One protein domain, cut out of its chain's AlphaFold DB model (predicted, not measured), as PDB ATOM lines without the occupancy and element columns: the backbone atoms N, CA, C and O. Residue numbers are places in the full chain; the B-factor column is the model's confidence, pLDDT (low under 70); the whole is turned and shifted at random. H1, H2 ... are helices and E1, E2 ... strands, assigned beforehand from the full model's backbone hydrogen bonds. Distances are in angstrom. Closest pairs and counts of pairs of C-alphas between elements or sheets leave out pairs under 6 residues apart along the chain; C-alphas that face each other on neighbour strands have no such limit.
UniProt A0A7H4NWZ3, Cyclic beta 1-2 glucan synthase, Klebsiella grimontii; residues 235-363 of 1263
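Overview. This is residues 235 to 363 of the 1263 residues of the protein "Cyclic beta 1-2 glucan synthase" of Klebsiella grimontii (UniProt A0A7H4NWZ3). A narrow, strongly twisted sheet of three strands, E4, E3 and E5, makes the middle, with H1 over one face and H5 over the opposite face. Beyond one end of it lies the small hairpin E1 and E2, which H4 and H5 pack on; far beyond the other end lies H2, from which a long link returns to H3, and the loop of residues 333 to 338 sticks out. The printed part has 129 residues, with five named helices and five named strands in the order H1 E1 E2 E3 H2 H3 E4 H4 H5 E5; the class is mixed, helices and strands. The sheet order is E4, E3, E5, mixed, with E3 parallel to E5 and antiparallel to E4. The whole is only just compact, close to loose, with a radius of gyration of the C-alphas of 16.5 A and spans of 53 by 36 by 27 A.

Along the chain. In the sheet, E3 is residues 266 to 273, 22.1 A long, from C-alpha 266 at (136.173, 165.233, 286.621); E5 is residues 350 to 360, 20.4 A long, and ends with C-alpha 360 at (152.880, 168.789, 296.842); E4 is residues 317 to 320. E5 bends by 94 degrees at residue 355. H1, residues 237 to 245, is 12.5 A long and begins at (136.989, 167.053, 300.725). H5 is residues 341 to 348, 10.5 A, and H4 residues 321 to 328, 10.4 A. E1 is residues 252 to 254, E2 residues 259 to 262, H2 residues 282 to 287 and H3 residues 303 to 308.

Arrangement. E3 and E5 are parallel, with N 268 and O 351 at 2.8 A, within hydrogen-bond range. E4 and E3 are antiparallel, with N 318 and O 267 at 3.0 A. H1 is on the sheet at a height of 7.6 A, slantwise to the strands; its closest C-alphas to E4 are those of Leu 240 and Ile 318, 6.6 A. H5 is on the opposite face at a height of 8.2 A; the closest C-alphas of H5 and E3 are those of Ile 266 and Ala 348, 6.3 A. H3 only grazes the sheet with residues 304 to 306. H4 and H5 touch about perpendicular at 79 degrees, Ala 327 and Ala 348 being closest with C-alphas 5.4 A apart. In the hairpin E1 and E2, N 252 and O 262 are 2.8 A apart; the closest C-alphas of E2 and H4 are those of Arg 259 and Ala 327, 5.6 A. H2 is not on the sheet. In each helix every O i to N i+4 pair is within hydrogen-bond range.

Size, cuts and confidence. The two C-alphas farthest apart are those of Val 256 and Asn 278, 54.4 A. The printed part has no cut. The links H2 to H3 and H4 to H5 are long. The mean pLDDT of the printed part is 88.7; residues 297 to 300 are under 70.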
ATOM      1  N   ASP A 235     139.202 170.376 305.905       89.25
ATOM      2  CA  ASP A 235     137.949 171.001 305.442       89.25
ATOM      3  C   ASP A 235     137.891 171.236 303.920       89.25
ATOM      4  O   ASP A 235     137.392 172.257 303.436       89.25
ATOM      5  N   THR A 236     138.424 170.285 303.147       91.62
ATOM      6  CA  THR A 236     138.585 170.422 301.693       91.62
ATOM      7  C   THR A 236     137.819 169.365 300.896       91.62
ATOM      8  O   THR A 236     137.267 169.673 299.838       91.62
ATOM      9  N   ALA A 237     137.701 168.135 301.409       94.62
ATOM     10  CA  ALA A 237     136.989 167.053 300.725       94.62
ATOM     11  C   ALA A 237     135.517 167.405 300.455       94.62
ATOM     12  O   ALA A 237     135.033 167.213 299.341       94.62
ATOM     13  N   HIS A 238     134.816 167.981 301.438       94.12
ATOM     14  CA  HIS A 238     133.409 168.358 301.269       94.12
ATOM     15  C   HIS A 238     133.228 169.438 300.193       94.12
ATOM     16  O   HIS A 238     132.242 169.387 299.466       94.12
ATOM     17  N   LYS A 239     134.188 170.364 300.025       94.00
ATOM     18  CA  LYS A 239     134.152 171.397 298.974       94.00
ATOM     19  C   LYS A 239     134.244 170.778 297.582       94.00
ATOM     20  O   LYS A 239     133.499 171.166 296.690       94.00
ATOM     21  N   LEU A 240     135.106 169.772 297.409       95.38
ATOM     22  CA  LEU A 240     135.212 169.024 296.151       95.38
ATOM     23  C   LEU A 240     133.888 168.351 295.787       95.38
ATOM     24  O   LEU A 240     133.405 168.487 294.662       95.38
ATOM     25  N   VAL A 241     133.288 167.667 296.761       96.56
ATOM     26  CA  VAL A 241     132.012 166.962 296.590       96.56
ATOM     27  C   VAL A 241     130.871 167.947 296.335       96.56
ATOM     28  O   VAL A 241     130.062 167.734 295.434       96.56
ATOM     29  N   ALA A 242     130.835 169.062 297.062       95.88
ATOM     30  CA  ALA A 242     129.813 170.090 296.929       95.88
ATOM     31  C   ALA A 242     129.826 170.777 295.560       95.88
ATOM     32  O   ALA A 242     128.765 171.005 294.973       95.88
ATOM     33  N   THR A 243     131.011 171.074 295.021       95.75
ATOM     34  CA  THR A 243     131.149 171.609 293.661       95.75
ATOM     35  C   THR A 243     130.708 170.582 292.627       95.75
ATOM     36  O   THR A 243     129.983 170.923 291.693       95.75
ATOM     37  N   MET A 244     131.075 169.311 292.794       95.25
ATOM     38  CA  MET A 244     130.690 168.270 291.842       95.25
ATOM     39  C   MET A 244     129.184 167.958 291.854       95.25
ATOM     40  O   MET A 244     128.601 167.672 290.807       95.25
ATOM     41  N   ALA A 245     128.542 168.056 293.019       95.56
ATOM     42  CA  ALA A 245     127.106 167.847 293.186       95.56
ATOM     43  C   ALA A 245     126.246 168.996 292.630       95.56
ATOM     44  O   ALA A 245     125.049 168.811 292.406       95.56
ATOM     45  N   HIS A 246     126.828 170.175 292.395       96.19
ATOM     46  CA  HIS A 246     126.076 171.348 291.964       96.19
ATOM     47  C   HIS A 246     125.441 171.153 290.563       96.19
ATOM     48  O   HIS A 246     126.144 170.762 289.623       96.19
ATOM     49  N   PRO A 247     124.153 171.507 290.346       94.62
ATOM     50  CA  PRO A 247     123.434 171.244 289.088       94.62
ATOM     51  C   PRO A 247     124.081 171.815 287.815       94.62
ATOM     52  O   PRO A 247     123.961 171.251 286.730       94.62
ATOM     53  N   LEU A 248     124.784 172.948 287.924       93.56
ATOM     54  CA  LEU A 248     125.495 173.550 286.784       93.56
ATOM     55  C   LEU A 248     126.740 172.757 286.355       93.56
ATOM     56  O   LEU A 248     127.181 172.904 285.213       93.56
ATOM     57  N   ASN A 249     127.270 171.912 287.238       94.62
ATOM     58  CA  ASN A 249     128.449 171.091 286.988       94.62
ATOM     59  C   ASN A 249     128.085 169.646 286.620       94.62
ATOM     60  O   ASN A 249     128.967 168.904 286.196       94.62
ATOM     61  N   THR A 250     126.806 169.258 286.715       94.25
ATOM     62  CA  THR A 250     126.354 167.893 286.425       94.25
ATOM     63  C   THR A 250     126.748 167.465 285.005       94.25
ATOM     64  O   THR A 250     126.352 168.121 284.033       94.25
ATOM     65  N   PRO A 251     127.527 166.381 284.861       95.50
ATOM     66  CA  PRO A 251     127.975 165.911 283.560       95.50
ATOM     67  C   PRO A 251     126.817 165.385 282.705       95.50
ATOM     68  O   PRO A 251     125.936 164.671 283.177       95.50
ATOM     69  N   VAL A 252     126.856 165.696 281.411       95.62
ATOM     70  CA  VAL A 252     125.936 165.165 280.399       95.62
ATOM     71  C   VAL A 252     126.742 164.385 279.370       95.62
ATOM     72  O   VAL A 252     127.508 164.973 278.598       95.62
ATOM     73  N   TYR A 253     126.560 163.065 279.360       95.06
ATOM     74  CA  TYR A 253     127.183 162.162 278.397       95.06
ATOM     75  C   TYR A 253     126.367 162.080 277.099       95.06
ATOM     76  O   TYR A 253     125.153 161.889 277.125       95.06
ATOM     77  N   ASP A 254     127.037 162.217 275.955       94.38
ATOM     78  CA  ASP A 254     126.438 162.074 274.626       94.38
ATOM     79  C   ASP A 254     126.833 160.705 274.038       94.38
ATOM     80  O   ASP A 254     128.000 160.524 273.669       94.38
ATOM     81  N   PRO A 255     125.903 159.734 273.925       90.44
ATOM     82  CA  PRO A 255     126.220 158.383 273.458       90.44
ATOM     83  C   PRO A 255     126.612 158.324 271.977       90.44
ATOM     84  O   PRO A 255     127.339 157.416 271.577       90.44
ATOM     85  N   VAL A 256     126.188 159.296 271.163       90.06
ATOM     86  CA  VAL A 256     126.560 159.367 269.743       90.06
ATOM     87  C   VAL A 256     127.988 159.881 269.604       90.06
ATOM     88  O   VAL A 256     128.772 159.365 268.805       90.06
ATOM     89  N   ARG A 257     128.346 160.900 270.391       87.38
ATOM     90  CA  ARG A 257     129.703 161.465 270.400       87.38
ATOM     91  C   ARG A 257     130.679 160.700 271.296       87.38
ATOM     92  O   ARG A 257     131.870 160.968 271.201       87.38
ATOM     93  N   GLN A 258     130.195 159.770 272.119       90.25
ATOM     94  CA  GLN A 258     130.958 158.946 273.065       90.25
ATOM     95  C   GLN A 258     131.833 159.758 274.038       90.25
ATOM     96  O   GLN A 258     132.983 159.404 274.293       90.25
ATOM     97  N   ARG A 259     131.317 160.884 274.546       92.56
ATOM     98  CA  ARG A 259     132.029 161.772 275.485       92.56
ATOM     99  C   ARG A 259     131.068 162.650 276.285       92.56
ATOM    100  O   ARG A 259     129.914 162.828 275.893       92.56
ATOM    101  N   VAL A 260     131.573 163.286 277.338       94.50
ATOM    102  CA  VAL A 260     130.842 164.321 278.084       94.50
ATOM    103  C   VAL A 260     130.835 165.640 277.298       94.50
ATOM    104  O   VAL A 260     131.872 166.111 276.832       94.50
ATOM    105  N   VAL A 261     129.655 166.245 277.122       93.06
ATOM    106  CA  VAL A 261     129.466 167.469 276.310       93.06
ATOM    107  C   VAL A 261     129.075 168.702 277.126       93.06
ATOM    108  O   VAL A 261     129.307 169.825 276.678       93.06
ATOM    109  N   LYS A 262     128.526 168.525 278.331       92.88
ATOM    110  CA  LYS A 262     128.143 169.588 279.279       92.88
ATOM    111  C   LYS A 262     128.468 169.140 280.706       92.88
ATOM    112  O   LYS A 262     128.499 167.940 280.946       92.88
ATOM    113  N   GLY A 263     128.708 170.089 281.612       94.00
ATOM    114  CA  GLY A 263     129.163 169.795 282.973       94.00
ATOM    115  C   GLY A 263     130.562 169.184 282.988       94.00
ATOM    116  O   GLY A 263     131.283 169.271 281.991       94.00
ATOM    117  N   PHE A 264     130.930 168.573 284.109       95.81
ATOM    118  CA  PHE A 264     132.262 168.021 284.328       95.81
ATOM    119  C   PHE A 264     132.162 166.623 284.935       95.81
ATOM    120  O   PHE A 264     131.558 166.442 285.990       95.81
ATOM    121  N   GLY A 265     132.750 165.627 284.270       95.50
ATOM    122  CA  GLY A 265     132.891 164.278 284.826       95.50
ATOM    123  C   GLY A 265     134.084 164.157 285.776       95.50
ATOM    124  O   GLY A 265     134.164 163.190 286.529       95.50
ATOM    125  N   ILE A 266     134.999 165.134 285.748       96.31
ATOM    126  CA  ILE A 266     136.173 165.233 286.621       96.31
ATOM    127  C   ILE A 266     136.364 166.698 287.021       96.31
ATOM    128  O   ILE A 266     136.304 167.583 286.166       96.31
ATOM    129  N   LEU A 267     136.644 166.960 288.294       95.69
ATOM    130  CA  LEU A 267     137.126 168.255 288.767       95.69
ATOM    131  C   LEU A 267     138.546 168.117 289.310       95.69
ATOM    132  O   LEU A 267     138.817 167.315 290.207       95.69
ATOM    133  N   GLN A 268     139.445 168.932 288.775       93.88
ATOM    134  CA  GLN A 268     140.819 169.047 289.231       93.88
ATOM    135  C   GLN A 268     140.968 170.244 290.181       93.88
ATOM    136  O   GLN A 268     140.688 171.368 289.773       93.88
ATOM    137  N   PRO A 269     141.463 170.040 291.408       92.81
ATOM    138  CA  PRO A 269     141.889 171.119 292.294       92.81
ATOM    139  C   PRO A 269     143.110 171.880 291.762       92.81
ATOM    140  O   PRO A 269     143.912 171.336 290.997       92.81
ATOM    141  N   GLY A 270     143.304 173.111 292.231       89.19
ATOM    142  CA  GLY A 270     144.580 173.808 292.078       89.19
ATOM    143  C   GLY A 270     145.713 173.078 292.812       89.19
ATOM    144  O   GLY A 270     145.489 172.413 293.822       89.19
ATOM    145  N   LEU A 271     146.941 173.199 292.307       87.62
ATOM    146  CA  LEU A 271     148.137 172.654 292.956       87.62
ATOM    147  C   LEU A 271     148.958 173.793 293.558       87.62
ATOM    148  O   LEU A 271     149.249 174.779 292.879       87.62
ATOM    149  N   ALA A 272     149.330 173.636 294.823       88.56
ATOM    150  CA  ALA A 272     150.212 174.525 295.562       88.56
ATOM    151  C   ALA A 272     151.417 173.744 296.102       88.56
ATOM    152  O   ALA A 272     151.422 172.514 296.144       88.56
ATOM    153  N   GLU A 273     152.454 174.470 296.511       88.56
ATOM    154  CA  GLU A 273     153.668 173.868 297.053       88.56
ATOM    155  C   GLU A 273     153.707 173.988 298.577       88.56
ATOM    156  O   GLU A 273     153.482 175.067 299.126       88.56
ATOM    157  N   GLU A 274     154.001 172.885 299.264       89.44
ATOM    158  CA  GLU A 274     154.276 172.881 300.707       89.44
ATOM    159  C   GLU A 274     155.647 173.531 300.997       89.44
ATOM    160  O   GLU A 274     156.575 173.404 300.193       89.44
ATOM    161  N   ILE A 275     155.809 174.205 302.145       89.69
ATOM    162  CA  ILE A 275     157.126 174.697 302.577       89.69
ATOM    163  C   ILE A 275     157.939 173.510 303.119       89.69
ATOM    164  O   ILE A 275     157.540 172.894 304.110       89.69
ATOM    165  N   PRO A 276     159.111 173.180 302.541       87.19
ATOM    166  CA  PRO A 276     159.932 172.101 303.077       87.19
ATOM    167  C   PRO A 276     160.463 172.452 304.473       87.19
ATOM    168  O   PRO A 276     160.868 173.588 304.721       87.19
ATOM    169  N   ARG A 277     160.535 171.463 305.372       81.88
ATOM    170  CA  ARG A 277     160.926 171.644 306.786       81.88
ATOM    171  C   ARG A 277     162.248 172.399 306.986       81.88
ATOM    172  O   ARG A 277     162.355 173.240 307.869       81.88
ATOM    173  N   ASN A 278     163.244 172.125 306.143       82.31
ATOM    174  CA  ASN A 278     164.576 172.744 306.213       82.31
ATOM    175  C   ASN A 278     164.726 173.977 305.302       82.31
ATOM    176  O   ASN A 278     165.845 174.428 305.053       82.31
ATOM    177  N   GLY A 279     163.615 174.511 304.791       83.81
ATOM    178  CA  GLY A 279     163.587 175.554 303.773       83.81
ATOM    179  C   GLY A 279     163.674 174.993 302.352       83.81
ATOM    180  O   GLY A 279     163.977 173.821 302.128       83.81
ATOM    181  N   GLN A 280     163.380 175.837 301.367       85.06
ATOM    182  CA  GLN A 280     163.358 175.447 299.958       85.06
ATOM    183  C   GLN A 280     164.780 175.267 299.395       85.06
ATOM    184  O   GLN A 280     165.668 176.092 299.622       85.06
ATOM    185  N   GLY A 281     165.013 174.192 298.630       86.81
ATOM    186  CA  GLY A 281     166.288 173.978 297.941       86.81
ATOM    187  C   GLY A 281     166.537 175.036 296.860       86.81
ATOM    188  O   GLY A 281     165.600 175.544 296.247       86.81
ATOM    189  N   ARG A 282     167.808 175.352 296.573       89.69
ATOM    190  CA  ARG A 282     168.172 176.414 295.608       89.69
ATOM    191  C   ARG A 282     167.637 176.146 294.202       89.69
ATOM    192  O   ARG A 282     167.160 177.065 293.544       89.69
ATOM    193  N   TYR A 283     167.717 174.895 293.746       90.50
ATOM    194  CA  TYR A 283     167.151 174.487 292.462       90.50
ATOM    195  C   TYR A 283     165.626 174.669 292.423       90.50
ATOM    196  O   TYR A 283     165.111 175.259 291.474       90.50
ATOM    197  N   ALA A 284     164.921 174.219 293.467       89.12
ATOM    198  CA  ALA A 284     163.474 174.378 293.578       89.12
ATOM    199  C   ALA A 284     163.078 175.865 293.591       89.12
ATOM    200  O   ALA A 284     162.276 176.266 292.763       89.12
ATOM    201  N   ALA A 285     163.737 176.715 294.387       87.19
ATOM    202  CA  ALA A 285     163.446 178.153 294.462       87.19
ATOM    203  C   ALA A 285     163.530 178.894 293.106       87.19
ATOM    204  O   ALA A 285     162.812 179.874 292.877       87.19
ATOM    205  N   LEU A 286     164.389 178.426 292.188       87.50
ATOM    206  CA  LEU A 286     164.511 178.967 290.827       87.50
ATOM    207  C   LEU A 286     163.460 178.416 289.852       87.50
ATOM    208  O   LEU A 286     163.123 179.094 288.881       87.50
ATOM    209  N   ARG A 287     162.976 177.186 290.060       86.62
ATOM    210  CA  ARG A 287     162.103 176.465 289.111       86.62
ATOM    211  C   ARG A 287     160.639 176.436 289.502       86.62
ATOM    212  O   ARG A 287     159.798 176.273 288.622       86.62
ATOM    213  N   SER A 288     160.358 176.559 290.785       84.25
ATOM    214  CA  SER A 288     159.048 176.326 291.354       84.25
ATOM    215  C   SER A 288     158.389 177.633 291.806       84.25
ATOM    216  O   SER A 288     158.963 178.740 291.741       84.25
ATOM    217  N   SER A 289     157.117 177.521 292.168       80.19
ATOM    218  CA  SER A 289     156.342 178.627 292.715       80.19
ATOM    219  C   SER A 289     156.808 178.966 294.138       80.19
ATOM    220  O   SER A 289     157.642 178.277 294.723       80.19
ATOM    221  N   VAL A 290     156.348 180.100 294.675       82.06
ATOM    222  CA  VAL A 290     156.644 180.448 296.073       82.06
ATOM    223  C   VAL A 290     155.835 179.499 296.966       82.06
ATOM    224  O   VAL A 290     154.602 179.557 296.886       82.06
ATOM    225  N   PRO A 291     156.488 178.644 297.774       87.50
ATOM    226  CA  PRO A 291     155.797 177.653 298.586       87.50
ATOM    227  C   PRO A 291     155.041 178.309 299.744       87.50
ATOM    228  O   PRO A 291     155.327 179.442 300.138       87.50
ATOM    229  N   GLY A 292     154.085 177.571 300.300       85.94
ATOM    230  CA  GLY A 292     153.273 177.983 301.436       85.94
ATOM    231  C   GLY A 292     151.856 178.402 301.072       85.94
ATOM    232  O   GLY A 292     151.509 178.677 299.921       85.94
ATOM    233  N   ASN A 293     151.013 178.430 302.097       85.25
ATOM    234  CA  ASN A 293     149.607 178.771 301.978       85.25
ATOM    235  C   ASN A 293     149.421 180.283 301.776       85.25
ATOM    236  O   ASN A 293     150.012 181.087 302.498       85.25
ATOM    237  N   ASN A 294     148.587 180.665 300.808       81.00
ATOM    238  CA  ASN A 294     148.268 182.055 300.501       81.00
ATOM    239  C   ASN A 294     146.761 182.319 300.661       81.00
ATOM    240  O   ASN A 294     146.033 182.255 299.669       81.00
ATOM    241  N   PRO A 295     146.287 182.675 301.867       73.75
ATOM    242  CA  PRO A 295     144.877 183.008 302.077       73.75
ATOM    243  C   PRO A 295     144.462 184.333 301.411       73.75
ATOM    244  O   PRO A 295     143.275 184.628 301.312       73.75
ATOM    245  N   TYR A 296     145.420 185.139 300.940       70.56
ATOM    246  CA  TYR A 296     145.184 186.485 300.408       70.56
ATOM    247  C   TYR A 296     144.813 186.501 298.919       70.56
ATOM    248  O   TYR A 296     144.285 187.495 298.423       70.56
ATOM    249  N   SER A 297     145.100 185.420 298.187       63.72
ATOM    250  CA  SER A 297     144.831 185.302 296.752       63.72
ATOM    251  C   SER A 297     143.895 184.130 296.501       63.72
ATOM    252  O   SER A 297     144.333 182.985 296.485       63.72
ATOM    253  N   MET A 298     142.612 184.407 296.273       54.81
ATOM    254  CA  MET A 298     141.594 183.351 296.262       54.81
ATOM    255  C   MET A 298     141.513 182.524 294.969       54.81
ATOM    256  O   MET A 298     140.866 181.484 294.981       54.81
ATOM    257  N   MET A 299     142.152 182.926 293.857       64.31
ATOM    258  CA  MET A 299     142.024 182.190 292.588       64.31
ATOM    259  C   MET A 299     143.291 182.214 291.731       64.31
ATOM    260  O   MET A 299     143.831 183.277 291.424       64.31
ATOM    261  N   SER A 300     143.722 181.037 291.280       65.69
ATOM    262  CA  SER A 300     144.657 180.897 290.165       65.69
ATOM    263  C   SER A 300     143.904 180.961 288.832       65.69
ATOM    264  O   SER A 300     142.832 180.372 288.677       65.69
ATOM    265  N   SER A 301     144.452 181.713 287.874       72.00
ATOM    266  CA  SER A 301     143.958 181.732 286.492       72.00
ATOM    267  C   SER A 301     144.505 180.522 285.741       72.00
ATOM    268  O   SER A 301     145.694 180.217 285.835       72.00
ATOM    269  N   ASP A 302     143.644 179.865 284.971       81.94
ATOM    270  CA  ASP A 302     144.029 178.834 284.013       81.94
ATOM    271  C   ASP A 302     143.384 179.154 282.675       81.94
ATOM    272  O   ASP A 302     142.169 179.303 282.564       81.94
ATOM    273  N   ILE A 303     144.206 179.246 281.635       84.75
ATOM    274  CA  ILE A 303     143.770 179.693 280.309       84.75
ATOM    275  C   ILE A 303     142.704 178.762 279.743       84.75
ATOM    276  O   ILE A 303     141.784 179.225 279.070       84.75
ATOM    277  N   TYR A 304     142.812 177.454 279.990       87.31
ATOM    278  CA  TYR A 304     141.867 176.506 279.427       87.31
ATOM    279  C   TYR A 304     140.491 176.643 280.090       87.31
ATOM    280  O   TYR A 304     139.476 176.733 279.390       87.31
ATOM    281  N   GLN A 305     140.457 176.766 281.417       88.44
ATOM    282  CA  GLN A 305     139.229 177.023 282.161       88.44
ATOM    283  C   GLN A 305     138.649 178.414 281.846       88.44
ATOM    284  O   GLN A 305     137.465 178.527 281.526       88.44
ATOM    285  N   ASP A 306     139.469 179.462 281.868       85.56
ATOM    286  CA  ASP A 306     139.026 180.856 281.749       85.56
ATOM    287  C   ASP A 306     138.595 181.226 280.319       85.56
ATOM    288  O   ASP A 306     137.690 182.048 280.127       85.56
ATOM    289  N   LEU A 307     139.228 180.634 279.298       85.06
ATOM    290  CA  LEU A 307     138.935 180.919 277.890       85.06
ATOM    291  C   LEU A 307     137.938 179.931 277.272       85.06
ATOM    292  O   LEU A 307     137.097 180.344 276.469       85.06
ATOM    293  N   PHE A 308     138.031 178.641 277.612       87.06
ATOM    294  CA  PHE A 308     137.234 177.582 276.980       87.06
ATOM    295  C   PHE A 308     136.213 176.919 277.914       87.06
ATOM    296  O   PHE A 308     135.349 176.191 277.424       87.06
ATOM    297  N   GLY A 309     136.259 177.173 279.227       87.56
ATOM    298  CA  GLY A 309     135.363 176.536 280.198       87.56
ATOM    299  C   GLY A 309     135.641 175.043 280.400       87.56
ATOM    300  O   GLY A 309     134.707 174.279 280.664       87.56
ATOM    301  N   GLU A 310     136.893 174.616 280.202       89.69
ATOM    302  CA  GLU A 310     137.352 173.233 280.373       89.69
ATOM    303  C   GLU A 310     138.808 173.210 280.862       89.69
ATOM    304  O   GLU A 310     139.688 173.705 280.166       89.69
ATOM    305  N   GLY A 311     139.079 172.584 282.006       89.31
ATOM    306  CA  GLY A 311     140.423 172.414 282.564       89.31
ATOM    307  C   GLY A 311     141.214 171.257 281.939       89.31
ATOM    308  O   GLY A 311     140.778 170.596 280.991       89.31
ATOM    309  N   SER A 312     142.404 170.988 282.472       89.38
ATOM    310  CA  SER A 312     143.223 169.817 282.118       89.38
ATOM    311  C   SER A 312     143.359 168.915 283.335       89.38
ATOM    312  O   SER A 312     143.579 169.437 284.420       89.38
ATOM    313  N   PHE A 313     143.211 167.594 283.166       90.00
ATOM    314  CA  PHE A 313     143.365 166.626 284.257       90.00
ATOM    315  C   PHE A 313     144.819 166.134 284.366       90.00
ATOM    316  O   PHE A 313     145.418 165.756 283.361       90.00
ATOM    317  N   VAL A 314     145.375 166.132 285.578       84.25
ATOM    318  CA  VAL A 314     146.765 165.755 285.902       84.25
ATOM    319  C   VAL A 314     146.836 164.583 286.888       84.25
ATOM    320  O   VAL A 314     147.850 164.381 287.550       84.25
ATOM    321  N   GLY A 315     145.745 163.822 287.016       82.81
ATOM    322  CA  GLY A 315     145.709 162.583 287.796       82.81
ATOM    323  C   GLY A 315     145.354 162.761 289.271       82.81
ATOM    324  O   GLY A 315     145.401 161.785 290.023       82.81
ATOM    325  N   LYS A 316     145.008 163.981 289.693       89.81
ATOM    326  CA  LYS A 316     144.608 164.333 291.063       89.81
ATOM    327  C   LYS A 316     143.295 165.106 291.021       89.81
ATOM    328  O   LYS A 316     143.172 166.060 290.254       89.81
ATOM    329  N   GLY A 317     142.321 164.703 291.829       93.81
ATOM    330  CA  GLY A 317     141.021 165.372 291.883       93.81
ATOM    331  C   GLY A 317     139.862 164.441 292.196       93.81
ATOM    332  O   GLY A 317     140.069 163.339 292.696       93.81
ATOM    333  N   ILE A 318     138.648 164.908 291.914       96.44
ATOM    334  CA  ILE A 318     137.393 164.190 292.162       96.44
ATOM    335  C   ILE A 318     136.705 163.842 290.840       96.44
ATOM    336  O   ILE A 318     136.710 164.653 289.913       96.44
ATOM    337  N   TYR A 319     136.117 162.653 290.739       97.00
ATOM    338  CA  TYR A 319     135.342 162.239 289.568       97.00
ATOM    339  C   TYR A 319     134.055 161.493 289.941       97.00
ATOM    340  O   TYR A 319     133.966 160.876 291.003       97.00
ATOM    341  N   ASP A 320     133.062 161.551 289.050       97.06
ATOM    342  CA  ASP A 320     131.812 160.792 289.136       97.06
ATOM    343  C   ASP A 320     132.062 159.401 288.569       97.06
ATOM    344  O   ASP A 320     132.490 159.267 287.422       97.06
ATOM    345  N   VAL A 321     131.855 158.372 289.388       95.81
ATOM    346  CA  VAL A 321     132.265 157.000 289.066       95.81
ATOM    347  C   VAL A 321     131.526 156.477 287.835       95.81
ATOM    348  O   VAL A 321     132.159 155.917 286.940       95.81
ATOM    349  N   ASP A 322     130.212 156.698 287.746       94.81
ATOM    350  CA  ASP A 322     129.383 156.178 286.652       94.81
ATOM    351  C   ASP A 322     129.732 156.857 285.331       94.81
ATOM    352  O   ASP A 322     129.957 156.203 284.308       94.81
ATOM    353  N   ILE A 323     129.848 158.183 285.362       95.25
ATOM    354  CA  ILE A 323     130.183 158.976 284.182       95.25
ATOM    355  C   ILE A 323     131.617 158.725 283.745       95.25
ATOM    356  O   ILE A 323     131.877 158.622 282.547       95.25
ATOM    357  N   PHE A 324     132.553 158.605 284.685       94.50
ATOM    358  CA  PHE A 324     133.939 158.294 284.374       94.50
ATOM    359  C   PHE A 324     134.048 156.916 283.718       94.50
ATOM    360  O   PHE A 324     134.676 156.801 282.667       94.50
ATOM    361  N   MET A 325     133.387 155.888 284.262       93.44
ATOM    362  CA  MET A 325     133.334 154.560 283.640       93.44
ATOM    363  C   MET A 325     132.719 154.625 282.240       93.44
ATOM    364  O   MET A 325     133.327 154.157 281.277       93.44
ATOM    365  N   GLN A 326     131.555 155.259 282.090       93.12
ATOM    366  CA  GLN A 326     130.877 155.392 280.800       93.12
ATOM    367  C   GLN A 326     131.733 156.145 279.768       93.12
ATOM    368  O   GLN A 326     131.776 155.775 278.594       93.12
ATOM    369  N   ALA A 327     132.447 157.184 280.206       92.19
ATOM    370  CA  ALA A 327     133.302 157.997 279.358       92.19
ATOM    371  C   ALA A 327     134.653 157.361 279.044       92.19
ATOM    372  O   ALA A 327     135.255 157.787 278.070       92.19
ATOM    373  N   THR A 328     135.129 156.374 279.812       90.50
ATOM    374  CA  THR A 328     136.447 155.731 279.621       90.50
ATOM    375  C   THR A 328     136.378 154.294 279.097       90.50
ATOM    376  O   THR A 328     137.400 153.712 278.717       90.50
ATOM    377  N   THR A 329     135.174 153.727 278.993       87.81
ATOM    378  CA  THR A 329     134.956 152.358 278.512       87.81
ATOM    379  C   THR A 329     135.446 152.164 277.072       87.81
ATOM    380  O   THR A 329     135.067 152.894 276.157       87.81
ATOM    381  N   ASN A 330     136.249 151.116 276.856       86.44
ATOM    382  CA  ASN A 330     136.775 150.700 275.547       86.44
ATOM    383  C   ASN A 330     137.609 151.778 274.811       86.44
ATOM    384  O   ASN A 330     137.615 151.858 273.579       86.44
ATOM    385  N   ILE A 331     138.325 152.624 275.555       85.06
ATOM    386  CA  ILE A 331     139.121 153.719 274.973       85.06
ATOM    387  C   ILE A 331     140.586 153.355 274.797       85.06
ATOM    388  O   ILE A 331     141.141 153.540 273.712       85.06
ATOM    389  N   CYS A 332     141.221 152.877 275.865       85.69
ATOM    390  CA  CYS A 332     142.664 152.693 275.930       85.69
ATOM    391  C   CYS A 332     143.030 151.219 275.720       85.69
ATOM    392  O   CYS A 332     142.656 150.393 276.550       85.69
ATOM    393  N   PRO A 333     143.780 150.871 274.656       86.56
ATOM    394  CA  PRO A 333     144.387 149.551 274.531       86.56
ATOM    395  C   PRO A 333     145.261 149.214 275.735       86.56
ATOM    396  O   PRO A 333     145.969 150.082 276.258       86.56
ATOM    397  N   GLU A 334     145.230 147.944 276.131       84.38
ATOM    398  CA  GLU A 334     146.026 147.457 277.250       84.38
ATOM    399  C   GLU A 334     147.523 147.677 277.014       84.38
ATOM    400  O   GLU A 334     148.024 147.530 275.895       84.38
ATOM    401  N   ASN A 335     148.237 148.057 278.077       83.06
ATOM    402  CA  ASN A 335     149.692 148.275 278.085       83.06
ATOM    403  C   ASN A 335     150.211 149.361 277.116       83.06
ATOM    404  O   ASN A 335     151.419 149.465 276.905       83.06
ATOM    405  N   LEU A 336     149.338 150.191 276.528       85.19
ATOM    406  CA  LEU A 336     149.750 151.217 275.562       85.19
ATOM    407  C   LEU A 336     150.078 152.573 276.205       85.19
ATOM    408  O   LEU A 336     150.989 153.261 275.746       85.19
ATOM    409  N   VAL A 337     149.308 152.977 277.221       84.62
ATOM    410  CA  VAL A 337     149.282 154.357 277.731       84.62
ATOM    411  C   VAL A 337     149.968 154.458 279.091       84.62
ATOM    412  O   VAL A 337     149.455 153.943 280.081       84.62
ATOM    413  N   LEU A 338     151.095 155.172 279.155       82.88
ATOM    414  CA  LEU A 338     151.784 155.512 280.406       82.88
ATOM    415  C   LEU A 338     151.138 156.719 281.106       82.88
ATOM    416  O   LEU A 338     150.958 156.690 282.320       82.88
ATOM    417  N   SER A 339     150.796 157.771 280.352       83.06
ATOM    418  CA  SER A 339     150.150 158.993 280.861       83.06
ATOM    419  C   SER A 339     148.700 159.046 280.384       83.06
ATOM    420  O   SER A 339     148.436 159.351 279.222       83.06
ATOM    421  N   HIS A 340     147.772 158.670 281.261       85.44
ATOM    422  CA  HIS A 340     146.342 158.538 280.959       85.44
ATOM    423  C   HIS A 340     145.538 159.772 281.384       85.44
ATOM    424  O   HIS A 340     144.513 160.057 280.771       85.44
ATOM    425  N   ASP A 341     146.045 160.538 282.351       89.38
ATOM    426  CA  ASP A 341     145.326 161.624 283.020       89.38
ATOM    427  C   ASP A 341     144.744 162.652 282.034       89.38
ATOM    428  O   ASP A 341     143.534 162.874 281.979       89.38
ATOM    429  N   LEU A 342     145.585 163.236 281.173       90.75
ATOM    430  CA  LEU A 342     145.118 164.231 280.202       90.75
ATOM    431  C   LEU A 342     144.062 163.640 279.254       90.75
ATOM    432  O   LEU A 342     143.089 164.316 278.912       90.75
ATOM    433  N   LEU A 343     144.248 162.385 278.836       91.50
ATOM    434  CA  LEU A 343     143.360 161.720 277.890       91.50
ATOM    435  C   LEU A 343     141.984 161.484 278.517       91.50
ATOM    436  O   LEU A 343     140.980 161.872 277.927       91.50
ATOM    437  N   GLU A 344     141.932 160.910 279.716       92.00
ATOM    438  CA  GLU A 344     140.689 160.678 280.458       92.00
ATOM    439  C   GLU A 344     139.943 161.991 280.718       92.00
ATOM    440  O   GLU A 344     138.736 162.074 280.480       92.00
ATOM    441  N   GLY A 345     140.673 163.057 281.065       92.06
ATOM    442  CA  GLY A 345     140.123 164.408 281.185       92.06
ATOM    443  C   GLY A 345     139.504 164.949 279.892       92.06
ATOM    444  O   GLY A 345     138.542 165.713 279.954       92.06
ATOM    445  N   CYS A 346     139.992 164.537 278.717       92.62
ATOM    446  CA  CYS A 346     139.401 164.923 277.430       92.62
ATOM    447  C   CYS A 346     138.088 164.186 277.115       92.62
ATOM    448  O   CYS A 346     137.259 164.720 276.377       92.62
ATOM    449  N   TYR A 347     137.889 162.976 277.643       92.69
ATOM    450  CA  TYR A 347     136.665 162.190 277.435       92.69
ATOM    451  C   TYR A 347     135.583 162.501 278.466       92.69
ATOM    452  O   TYR A 347     134.422 162.718 278.110       92.69
ATOM    453  N   ALA A 348     135.977 162.540 279.739       93.75
ATOM    454  CA  ALA A 348     135.091 162.829 280.858       93.75
ATOM    455  C   ALA A 348     134.834 164.334 281.042       93.75
ATOM    456  O   ALA A 348     133.936 164.706 281.791       93.75
ATOM    457  N   ARG A 349     135.582 165.189 280.327       94.25
ATOM    458  CA  ARG A 349     135.578 166.654 280.425       94.25
ATOM    459  C   ARG A 349     135.957 167.143 281.830       94.25
ATOM    460  O   ARG A 349     135.147 167.128 282.754       94.25
ATOM    461  N   SER A 350     137.192 167.621 281.961       94.69
ATOM    462  CA  SER A 350     137.725 168.159 283.219       94.69
ATOM    463  C   SER A 350     137.343 169.628 283.446       94.69
ATOM    464  O   SER A 350     137.338 170.426 282.505       94.69
ATOM    465  N   GLY A 351     137.044 169.995 284.692       93.75
ATOM    466  CA  GLY A 351     136.934 171.380 285.161       93.75
ATOM    467  C   GLY A 351     138.015 171.696 286.194       93.75
ATOM    468  O   GLY A 351     138.376 170.828 286.983       93.75
ATOM    469  N   LEU A 352     138.538 172.925 286.205       92.06
ATOM    470  CA  LEU A 352     139.471 173.375 287.243       92.06
ATOM    471  C   LEU A 352     138.715 174.030 288.407       92.06
ATOM    472  O   LEU A 352     137.980 174.997 288.210       92.06
ATOM    473  N   LEU A 353     138.958 173.544 289.622       90.75
ATOM    474  CA  LEU A 353     138.517 174.143 290.875       90.75
ATOM    475  C   LEU A 353     139.689 174.894 291.520       90.75
ATOM    476  O   LEU A 353     140.426 174.339 292.329       90.75
ATOM    477  N   SER A 354     139.876 176.157 291.139       84.00
ATOM    478  CA  SER A 354     141.023 176.970 291.573       84.00
ATOM    479  C   SER A 354     140.955 177.452 293.027       84.00
ATOM    480  O   SER A 354     141.989 177.805 293.585       84.00
ATOM    481  N   GLU A 355     139.772 177.434 293.648       82.94
ATOM    482  CA  GLU A 355     139.564 177.822 295.056       82.94
ATOM    483  C   GLU A 355     139.965 176.722 296.050       82.94
ATOM    484  O   GLU A 355     140.142 176.978 297.242       82.94
ATOM    485  N   VAL A 356     140.094 175.484 295.570       88.69
ATOM    486  CA  VAL A 356     140.511 174.339 296.375       88.69
ATOM    487  C   VAL A 356     141.912 173.931 295.955       88.69
ATOM    488  O   VAL A 356     142.146 173.613 294.791       88.69
ATOM    489  N   LEU A 357     142.837 173.923 296.914       89.69
ATOM    490  CA  LEU A 357     144.242 173.608 296.681       89.69
ATOM    491  C   LEU A 357     144.603 172.237 297.259       89.69
ATOM    492  O   LEU A 357     144.208 171.893 298.370       89.69
ATOM    493  N   LEU A 358     145.395 171.477 296.509       91.81
ATOM    494  CA  LEU A 358     146.160 170.335 297.003       91.81
ATOM    495  C   LEU A 358     147.636 170.720 297.064       91.81
ATOM    496  O   LEU A 358     148.106 171.478 296.214       91.81
ATOM    497  N   TYR A 359     148.365 170.185 298.041       90.75
ATOM    498  CA  TYR A 359     149.769 170.537 298.255       90.75
ATOM    499  C   TYR A 359     150.696 169.386 297.861       90.75
ATOM    500  O   TYR A 359     150.437 168.229 298.194       90.75
ATOM    501  N   GLU A 360     151.779 169.708 297.155       89.25
ATOM    502  CA  GLU A 360     152.880 168.789 296.842       89.25
ATOM    503  C   GLU A 360     154.241 169.461 297.075       89.25
ATOM    504  O   GLU A 360     154.333 170.678 297.228       89.25
ATOM    505  N   GLN A 361     155.320 168.682 297.094       84.06
ATOM    506  CA  GLN A 361     156.678 169.226 297.166       84.06
ATOM    507  C   GLN A 361     157.357 169.176 295.794       84.06
ATOM    508  O   GLN A 361     157.370 168.141 295.120       84.06
ATOM    509  N   TYR A 362     157.973 170.286 295.376       84.00
ATOM    510  CA  TYR A 362     158.766 170.316 294.147       84.00
ATOM    511  C   TYR A 362     160.117 169.592 294.345       84.00
ATOM    512  O   TYR A 362     160.749 169.745 295.394       84.00
ATOM    513  N   PRO A 363     160.627 168.830 293.354       85.31
ATOM    514  CA  PRO A 363     161.923 168.164 293.473       85.31
ATOM    515  C   PRO A 363     163.088 169.135 293.746       85.31
ATOM    516  O   PRO A 363     163.407 169.992 292.922       85.31
TER     517      PRO A 363